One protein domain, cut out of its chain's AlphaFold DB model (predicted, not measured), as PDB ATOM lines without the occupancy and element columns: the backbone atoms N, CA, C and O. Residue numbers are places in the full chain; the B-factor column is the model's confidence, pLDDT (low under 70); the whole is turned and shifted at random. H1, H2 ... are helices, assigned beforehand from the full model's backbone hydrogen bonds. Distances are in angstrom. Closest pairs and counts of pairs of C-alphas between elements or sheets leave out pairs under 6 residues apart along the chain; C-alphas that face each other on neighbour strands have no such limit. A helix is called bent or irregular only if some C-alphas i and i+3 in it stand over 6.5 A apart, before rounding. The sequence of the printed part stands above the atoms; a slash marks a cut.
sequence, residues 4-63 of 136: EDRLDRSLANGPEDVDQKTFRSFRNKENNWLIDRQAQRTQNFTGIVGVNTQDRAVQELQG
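What this domain is: This is residues 4 to 63 of the 136 residues of an uncharacterized protein of Deltaproteobacteria bacterium (UniProt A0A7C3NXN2). A flat, mostly loop-built piece has one pair of helices in its middle, the longer H4 side by side with the short, irregular H2. A long looping stretch, residues 8 to 28, with H1 before it, spreads out to one side of this pair, and H3 lies out to the other side. The printed part has 60 residues with four named helices, in the order H1, H2, H3, H4, and no named strand; it is all helix by class, though under half of the residues, 27 of 60, are in named elements. It is compact, with a radius of gyration of the C-alphas of 11.7 A, and spans 33 by 29 by 15 A.

How they stand to each other: H1, residues 4 to 7, touches no helix. H2, residues 29 to 34, touches H4, residues 51 to 61, the closest C-alphas being those of Trp 33 and Ala 57, 6.7 A apart. These two helices run opposite ways at a shallow tilt of 27 degrees. H3, residues 37 to 42, is apart from H2 and H4. Each O i to N i+4 pair is within hydrogen-bond range in H4, but 0 of 2 in H2 and 1 of 2 in H3, while 2 of 3 O i to N i+3 pairs are within range in H2; H1 is too short for an i+4 pair.

Where its parts are: H1 begins at C-alpha 4, (151.703, 140.851, 130.501), and is 5.3 A long from first to last C-alpha. H2, 9.1 A, is irregular, with C-alphas 30 and 33 7.5 A apart. H3 is 8.7 A long. H4, 15.5 A, runs from C-alpha 51 at (159.350, 133.281, 144.118) to C-alpha 61 at (155.398, 127.779, 158.060).

The domain as a whole: The two C-alphas farthest apart, those of Lys 21 and Thr 42, are 35.2 A apart. The link from H1 to H2 is long, H2 to H3 tight, and H3 to H4 short. The printed part has no cut. Its mean pLDDT is 89.2, with residues 4 to 10 under 70.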
ATOM      1  N   GLU A   4     150.636 141.799 130.185       63.28
ATOM      2  CA  GLU A   4     151.703 140.851 130.501       63.28
ATOM      3  C   GLU A   4     152.231 141.043 131.931       63.28
ATOM      4  O   GLU A   4     152.340 140.066 132.674       63.28
ATOM      5  N   ASP A   5     152.437 142.295 132.362       65.00
ATOM      6  CA  ASP A   5     152.819 142.614 133.748       65.00
ATOM      7  C   ASP A   5     151.749 142.141 134.746       65.00
ATOM      8  O   ASP A   5     152.065 141.730 135.860       65.00
ATOM      9  N   ARG A   6     150.467 142.193 134.354       62.03
ATOM     10  CA  ARG A   6     149.338 141.735 135.179       62.03
ATOM     11  C   ARG A   6     149.303 140.231 135.372       62.03
ATOM     12  O   ARG A   6     148.831 139.783 136.412       62.03
ATOM     13  N   LEU A   7     149.749 139.467 134.381       62.75
ATOM     14  CA  LEU A   7     149.730 138.012 134.458       62.75
ATOM     15  C   LEU A   7     150.758 137.479 135.465       62.75
ATOM     16  O   LEU A   7     150.595 136.348 135.906       62.75
ATOM     17  N   ASP A   8     151.783 138.270 135.819       66.31
ATOM     18  CA  ASP A   8     152.818 137.984 136.831       66.31
ATOM     19  C   ASP A   8     153.281 136.512 136.858       66.31
ATOM     20  O   ASP A   8     153.436 135.859 137.897       66.31
ATOM     21  N   ARG A   9     153.466 135.956 135.654       65.38
ATOM     22  CA  ARG A   9     153.680 134.516 135.459       65.38
ATOM     23  C   ARG A   9     154.998 134.039 136.063       65.38
ATOM     24  O   ARG A   9     155.148 132.856 136.351       65.38
ATOM     25  N   SER A  10     155.958 134.947 136.236       67.62
ATOM     26  CA  SER A  10     157.279 134.643 136.784       67.62
ATOM     27  C   SER A  10     157.285 134.582 138.313       67.62
ATOM     28  O   SER A  10     158.036 133.784 138.880       67.62
ATOM     29  N   LEU A  11     156.451 135.374 138.998       79.88
ATOM     30  CA  LEU A  11     156.425 135.398 140.460       79.88
ATOM     31  C   LEU A  11     155.357 134.477 141.062       79.88
ATOM     32  O   LEU A  11     155.430 134.189 142.258       79.88
ATOM     33  N   ALA A  12     154.435 133.958 140.243       82.38
ATOM     34  CA  ALA A  12     153.318 133.095 140.641       82.38
ATOM     35  C   ALA A  12     152.356 133.766 141.637       82.38
ATOM     36  O   ALA A  12     151.981 133.195 142.664       82.38
ATOM     37  N   ASN A  13     152.003 135.020 141.359       84.31
ATOM     38  CA  ASN A  13     151.024 135.786 142.132       84.31
ATOM     39  C   ASN A  13     150.005 136.497 141.225       84.31
ATOM     40  O   ASN A  13     149.313 137.414 141.667       84.31
ATOM     41  N   GLY A  14     149.923 136.072 139.961       85.62
ATOM     42  CA  GLY A  14     148.999 136.625 138.986       85.62
ATOM     43  C   GLY A  14     147.571 136.103 139.167       85.62
ATOM     44  O   GLY A  14     147.301 135.268 140.039       85.62
ATOM     45  N   PRO A  15     146.632 136.551 138.316       87.31
ATOM     46  CA  PRO A  15     145.235 136.147 138.396       87.31
ATOM     47  C   PRO A  15     144.984 134.638 138.292       87.31
ATOM     48  O   PRO A  15     143.970 134.144 138.776       87.31
ATOM     49  N   GLU A  16     145.913 133.911 137.672       89.00
ATOM     50  CA  GLU A  16     145.871 132.454 137.512       89.00
ATOM     51  C   GLU A  16     146.349 131.701 138.772       89.00
ATOM     52  O   GLU A  16     146.069 130.514 138.926       89.00
ATOM     53  N   ASP A  17     147.033 132.378 139.700       90.38
ATOM     54  CA  ASP A  17     147.622 131.778 140.905       90.38
ATOM     55  C   ASP A  17     146.796 132.016 142.178       90.38
ATOM     56  O   ASP A  17     147.077 131.428 143.237       90.38
ATOM     57  N   VAL A  18     145.780 132.881 142.087       91.31
ATOM     58  CA  VAL A  18     144.916 133.275 143.203       91.31
ATOM     59  C   VAL A  18     143.444 133.302 142.799       91.31
ATOM     60  O   VAL A  18     143.077 133.713 141.698       91.31
ATOM     61  N   ASP A  19     142.572 132.915 143.724       92.56
ATOM     62  CA  ASP A  19     141.126 133.048 143.577       92.56
ATOM     63  C   ASP A  19     140.752 134.534 143.444       92.56
ATOM     64  O   ASP A  19     140.978 135.318 144.359       92.56
ATOM     65  N   GLN A  20     140.154 134.938 142.322       92.31
ATOM     66  CA  GLN A  20     139.854 136.351 142.037       92.31
ATOM     67  C   GLN A  20     138.715 136.956 142.878       92.31
ATOM     68  O   GLN A  20     138.432 138.146 142.767       92.31
ATOM     69  N   LYS A  21     138.033 136.161 143.710       93.56
ATOM     70  CA  LYS A  21     136.994 136.635 144.635       93.56
ATOM     71  C   LYS A  21     137.531 136.776 146.054       93.56
ATOM     72  O   LYS A  21     137.191 137.732 146.744       93.56
ATOM     73  N   THR A  22     138.333 135.814 146.504       93.44
ATOM     74  CA  THR A  22     138.856 135.768 147.882       93.44
ATOM     75  C   THR A  22     140.308 136.220 147.999       93.44
ATOM     76  O   THR A  22     140.791 136.424 149.112       93.44
ATOM     77  N   PHE A  23     141.006 136.349 146.870       89.75
ATOM     78  CA  PHE A  23     142.438 136.629 146.743       89.75
ATOM     79  C   PHE A  23     143.337 135.630 147.483       89.75
ATOM     80  O   PHE A  23     144.495 135.918 147.792       89.75
ATOM     81  N   ARG A  24     142.822 134.427 147.767       89.69
ATOM     82  CA  ARG A  24     143.607 133.334 148.348       89.69
ATOM     83  C   ARG A  24     144.371 132.604 147.258       89.69
ATOM     84  O   ARG A  24     143.814 132.302 146.206       89.69
ATOM     85  N   SER A  25     145.631 132.273 147.526       92.06
ATOM     86  CA  SER A  25     146.416 131.479 146.585       92.06
ATOM     87  C   SER A  25     145.914 130.044 146.505       92.06
ATOM     88  O   SER A  25     145.616 129.411 147.525       92.06
ATOM     89  N   PHE A  26     145.892 129.514 145.283       93.94
ATOM     90  CA  PHE A  26     145.642 128.096 145.053       93.94
ATOM     91  C   PHE A  26     146.774 127.220 145.601       93.94
ATOM     92  O   PHE A  26     146.525 126.070 145.938       93.94
ATOM     93  N   ARG A  27     147.999 127.748 145.733       94.06
ATOM     94  CA  ARG A  27     149.144 127.074 146.363       94.06
ATOM     95  C   ARG A  27     149.272 127.566 147.797       94.06
ATOM     96  O   ARG A  27     149.628 128.718 148.034       94.06
ATOM     97  N   ASN A  28     148.964 126.708 148.757       93.38
ATOM     98  CA  ASN A  28     148.872 127.092 150.160       93.38
ATOM     99  C   ASN A  28     149.303 125.946 151.083       93.38
ATOM    100  O   ASN A  28     149.581 124.827 150.646       93.38
ATOM    101  N   LYS A  29     149.340 126.218 152.386       93.50
ATOM    102  CA  LYS A  29     149.728 125.228 153.393       93.50
ATOM    103  C   LYS A  29     148.938 123.912 153.340       93.50
ATOM    104  O   LYS A  29     149.517 122.866 153.618       93.50
ATOM    105  N   GLU A  30     147.653 123.933 152.982       93.88
ATOM    106  CA  GLU A  30     146.790 122.736 152.975       93.88
ATOM    107  C   GLU A  30     147.188 121.738 151.883       93.88
ATOM    108  O   GLU A  30     147.017 120.532 152.050       93.88
ATOM    109  N   ASN A  31     147.768 122.227 150.786       95.94
ATOM    110  CA  ASN A  31     148.241 121.402 149.677       95.94
ATOM    111  C   ASN A  31     149.767 121.421 149.513       95.94
ATOM    112  O   ASN A  31     150.288 121.098 148.443       95.94
ATOM    113  N   ASN A  32     150.485 121.775 150.587       95.00
ATOM    114  CA  ASN A  32     151.940 121.898 150.611       95.00
ATOM    115  C   ASN A  32     152.475 122.759 149.452       95.00
ATOM    116  O   ASN A  32     153.476 122.408 148.836       95.00
ATOM    117  N   TRP A  33     151.780 123.852 149.128       95.50
ATOM    118  CA  TRP A  33     152.127 124.824 148.086       95.50
ATOM    119  C   TRP A  33     152.421 124.240 146.704       95.50
ATOM    120  O   TRP A  33     153.101 124.882 145.903       95.50
ATOM    121  N   LEU A  34     151.919 123.047 146.385       95.81
ATOM    122  CA  LEU A  34     152.139 122.506 145.046       95.81
ATOM    123  C   LEU A  34     153.495 121.807 144.882       95.81
ATOM    124  O   LEU A  34     153.900 121.650 143.735       95.81
ATOM    125  N   ILE A  35     154.224 121.465 145.960       96.19
ATOM    126  CA  ILE A  35     155.626 121.008 145.852       96.19
ATOM    127  C   ILE A  35     155.775 119.850 144.852       96.19
ATOM    128  O   ILE A  35     155.286 118.740 145.080       96.19
ATOM    129  N   ASP A  36     156.568 120.086 143.810       96.62
ATOM    130  CA  ASP A  36     157.035 119.074 142.870       96.62
ATOM    131  C   ASP A  36     158.377 118.494 143.349       96.62
ATOM    132  O   ASP A  36     159.422 119.150 143.363       96.62
ATOM    133  N   ARG A  37     158.358 117.214 143.736       97.00
ATOM    134  CA  ARG A  37     159.538 116.501 144.249       97.00
ATOM    135  C   ARG A  37     160.537 116.097 143.166       97.00
ATOM    136  O   ARG A  37     161.663 115.742 143.514       97.00
ATOM    137  N   GLN A  38     160.157 116.080 141.892       97.50
ATOM    138  CA  GLN A  38     161.110 115.915 140.796       97.50
ATOM    139  C   GLN A  38     161.823 117.237 140.531       97.50
ATOM    140  O   GLN A  38     163.056 117.262 140.524       97.50
ATOM    141  N   ALA A  39     161.083 118.345 140.444       95.00
ATOM    142  CA  ALA A  39     161.674 119.678 140.320       95.00
ATOM    143  C   ALA A  39     162.590 120.010 141.511       95.00
ATOM    144  O   ALA A  39     163.696 120.506 141.307       95.00
ATOM    145  N   GLN A  40     162.199 119.634 142.735       96.81
ATOM    146  CA  GLN A  40     163.039 119.800 143.927       96.81
ATOM    147  C   GLN A  40     164.396 119.081 143.821       96.81
ATOM    148  O   GLN A  40     165.406 119.523 144.363       96.81
ATOM    149  N   ARG A  41     164.419 117.915 143.169       96.69
ATOM    150  CA  ARG A  41     165.639 117.110 143.023       96.69
ATOM    151  C   ARG A  41     166.528 117.582 141.881       96.69
ATOM    152  O   ARG A  41     167.724 117.326 141.918       96.69
ATOM    153  N   THR A  42     165.942 118.190 140.852       96.62
ATOM    154  CA  THR A  42     166.598 118.337 139.542       96.62
ATOM    155  C   THR A  42     166.677 119.766 139.020       96.62
ATOM    156  O   THR A  42     167.500 120.026 138.149       96.62
ATOM    157  N   GLN A  43     165.857 120.691 139.526       92.81
ATOM    158  CA  GLN A  43     165.697 122.031 138.948       92.81
ATOM    159  C   GLN A  43     165.908 123.158 139.960       92.81
ATOM    160  O   GLN A  43     166.601 124.124 139.661       92.81
ATOM    161  N   ASN A  44     165.312 123.068 141.152       90.94
ATOM    162  CA  ASN A  44     165.464 124.081 142.198       90.94
ATOM    163  C   ASN A  44     165.382 123.450 143.596       90.94
ATOM    164  O   ASN A  44     164.956 122.314 143.740       90.94
ATOM    165  N   PHE A  45     165.782 124.178 144.640       93.25
ATOM    166  CA  PHE A  45     165.895 123.613 145.992       93.25
ATOM    167  C   PHE A  45     164.556 123.353 146.704       93.25
ATOM    168  O   PHE A  45     164.498 122.547 147.638       93.25
ATOM    169  N   THR A  46     163.478 124.033 146.310       94.44
ATOM    170  CA  THR A  46     162.202 124.018 147.047       94.44
ATOM    171  C   THR A  46     161.159 123.097 146.416       94.44
ATOM    172  O   THR A  46     160.301 122.576 147.124       94.44
ATOM    173  N   GLY A  47     161.229 122.866 145.104       95.38
ATOM    174  CA  GLY A  47     160.170 122.241 144.310       95.38
ATOM    175  C   GLY A  47     158.915 123.106 144.168       95.38
ATOM    176  O   GLY A  47     157.902 122.617 143.679       95.38
ATOM    177  N   ILE A  48     158.951 124.364 144.616       94.31
ATOM    178  CA  ILE A  48     157.804 125.277 144.616       94.31
ATOM    179  C   ILE A  48     157.944 126.249 143.448       94.31
ATOM    180  O   ILE A  48     158.989 126.872 143.253       94.31
ATOM    181  N   VAL A  49     156.872 126.394 142.675       91.19
ATOM    182  CA  VAL A  49     156.834 127.285 141.513       91.19
ATOM    183  C   VAL A  49     156.642 128.736 141.954       91.19
ATOM    184  O   VAL A  49     155.704 129.043 142.684       91.19
ATOM    185  N   GLY A  50     157.507 129.621 141.452       89.62
ATOM    186  CA  GLY A  50     157.434 131.070 141.651       89.62
ATOM    187  C   GLY A  50     158.006 131.548 142.985       89.62
ATOM    188  O   GLY A  50     157.875 130.896 144.022       89.62
ATOM    189  N   VAL A  51     158.663 132.707 142.949       89.62
ATOM    190  CA  VAL A  51     159.350 133.281 144.118       89.62
ATOM    191  C   VAL A  51     158.349 133.694 145.199       89.62
ATOM    192  O   VAL A  51     158.542 133.346 146.359       89.62
ATOM    193  N   ASN A  52     157.221 134.314 144.834       90.06
ATOM    194  CA  ASN A  52     156.232 134.737 145.832       90.06
ATOM    195  C   ASN A  52     155.594 133.540 146.548       90.06
ATOM    196  O   ASN A  52     155.304 133.617 147.743       90.06
ATOM    197  N   THR A  53     155.391 132.419 145.848       92.88
ATOM    198  CA  THR A  53     154.880 131.191 146.480       92.88
ATOM    199  C   THR A  53     155.920 130.585 147.424       92.88
ATOM    200  O   THR A  53     155.558 130.139 148.511       92.88
ATOM    201  N   GLN A  54     157.207 130.607 147.056       93.75
ATOM    202  CA  GLN A  54     158.296 130.169 147.938       93.75
ATOM    203  C   GLN A  54     158.364 131.014 149.217       93.75
ATOM    204  O   GLN A  54     158.378 130.458 150.318       93.75
ATOM    205  N   ASP A  55     158.322 132.339 149.085       93.88
ATOM    206  CA  ASP A  55     158.335 133.258 150.225       93.88
ATOM    207  C   ASP A  55     157.104 133.066 151.112       93.88
ATOM    208  O   ASP A  55     157.219 132.976 152.338       93.88
ATOM    209  N   ARG A  56     155.919 132.932 150.503       92.56
ATOM    210  CA  ARG A  56     154.669 132.653 151.219       92.56
ATOM    211  C   ARG A  56     154.746 131.345 151.992       92.56
ATOM    212  O   ARG A  56     154.336 131.317 153.150       92.56
ATOM    213  N   ALA A  57     155.304 130.289 151.402       94.38
ATOM    214  CA  ALA A  57     155.473 129.013 152.085       94.38
ATOM    215  C   ALA A  57     156.328 129.162 153.349       94.38
ATOM    216  O   ALA A  57     155.915 128.748 154.432       94.38
ATOM    217  N   VAL A  58     157.479 129.830 153.246       94.06
ATOM    218  CA  VAL A  58     158.363 130.069 154.398       94.06
ATOM    219  C   VAL A  58     157.686 130.941 155.463       94.06
ATOM    220  O   VAL A  58     157.836 130.667 156.654       94.06
ATOM    221  N   GLN A  59     156.910 131.953 155.065       93.19
ATOM    222  CA  GLN A  59     156.162 132.809 155.993       93.19
ATOM    223  C   GLN A  59     155.050 132.036 156.724       93.19
ATOM    224  O   GLN A  59     154.961 132.089 157.950       93.19
ATOM    225  N   GLU A  60     154.232 131.270 156.000       93.25
ATOM    226  CA  GLU A  60     153.113 130.490 156.551       93.25
ATOM    227  C   GLU A  60     153.572 129.328 157.452       93.25
ATOM    228  O   GLU A  60     152.854 128.903 158.372       93.25
ATOM    229  N   LEU A  61     154.782 128.807 157.219       91.12
ATOM    230  CA  LEU A  61     155.398 127.779 158.060       91.12
ATOM    231  C   LEU A  61     155.714 128.273 159.475       91.12
ATOM    232  O   LEU A  61     155.695 127.465 160.402       91.12
ATOM    233  N   GLN A  62     155.914 129.579 159.675       91.81
ATOM    234  CA  GLN A  62     156.139 130.156 161.009       91.81
ATOM    235  C   GLN A  62     154.893 130.080 161.909       91.81
ATOM    236  O   GLN A  62     154.988 130.295 163.115       91.81
ATOM    237  N   GLY A  63     153.733 129.737 161.338       91.00
ATOM    238  CA  GLY A  63     152.457 129.677 162.040       91.00
ATOM    239  C   GLY A  63     151.748 131.029 162.085       91.00
ATOM    240  O   GLY A  63     152.281 132.057 161.679       91.00
TER     241      GLY A  63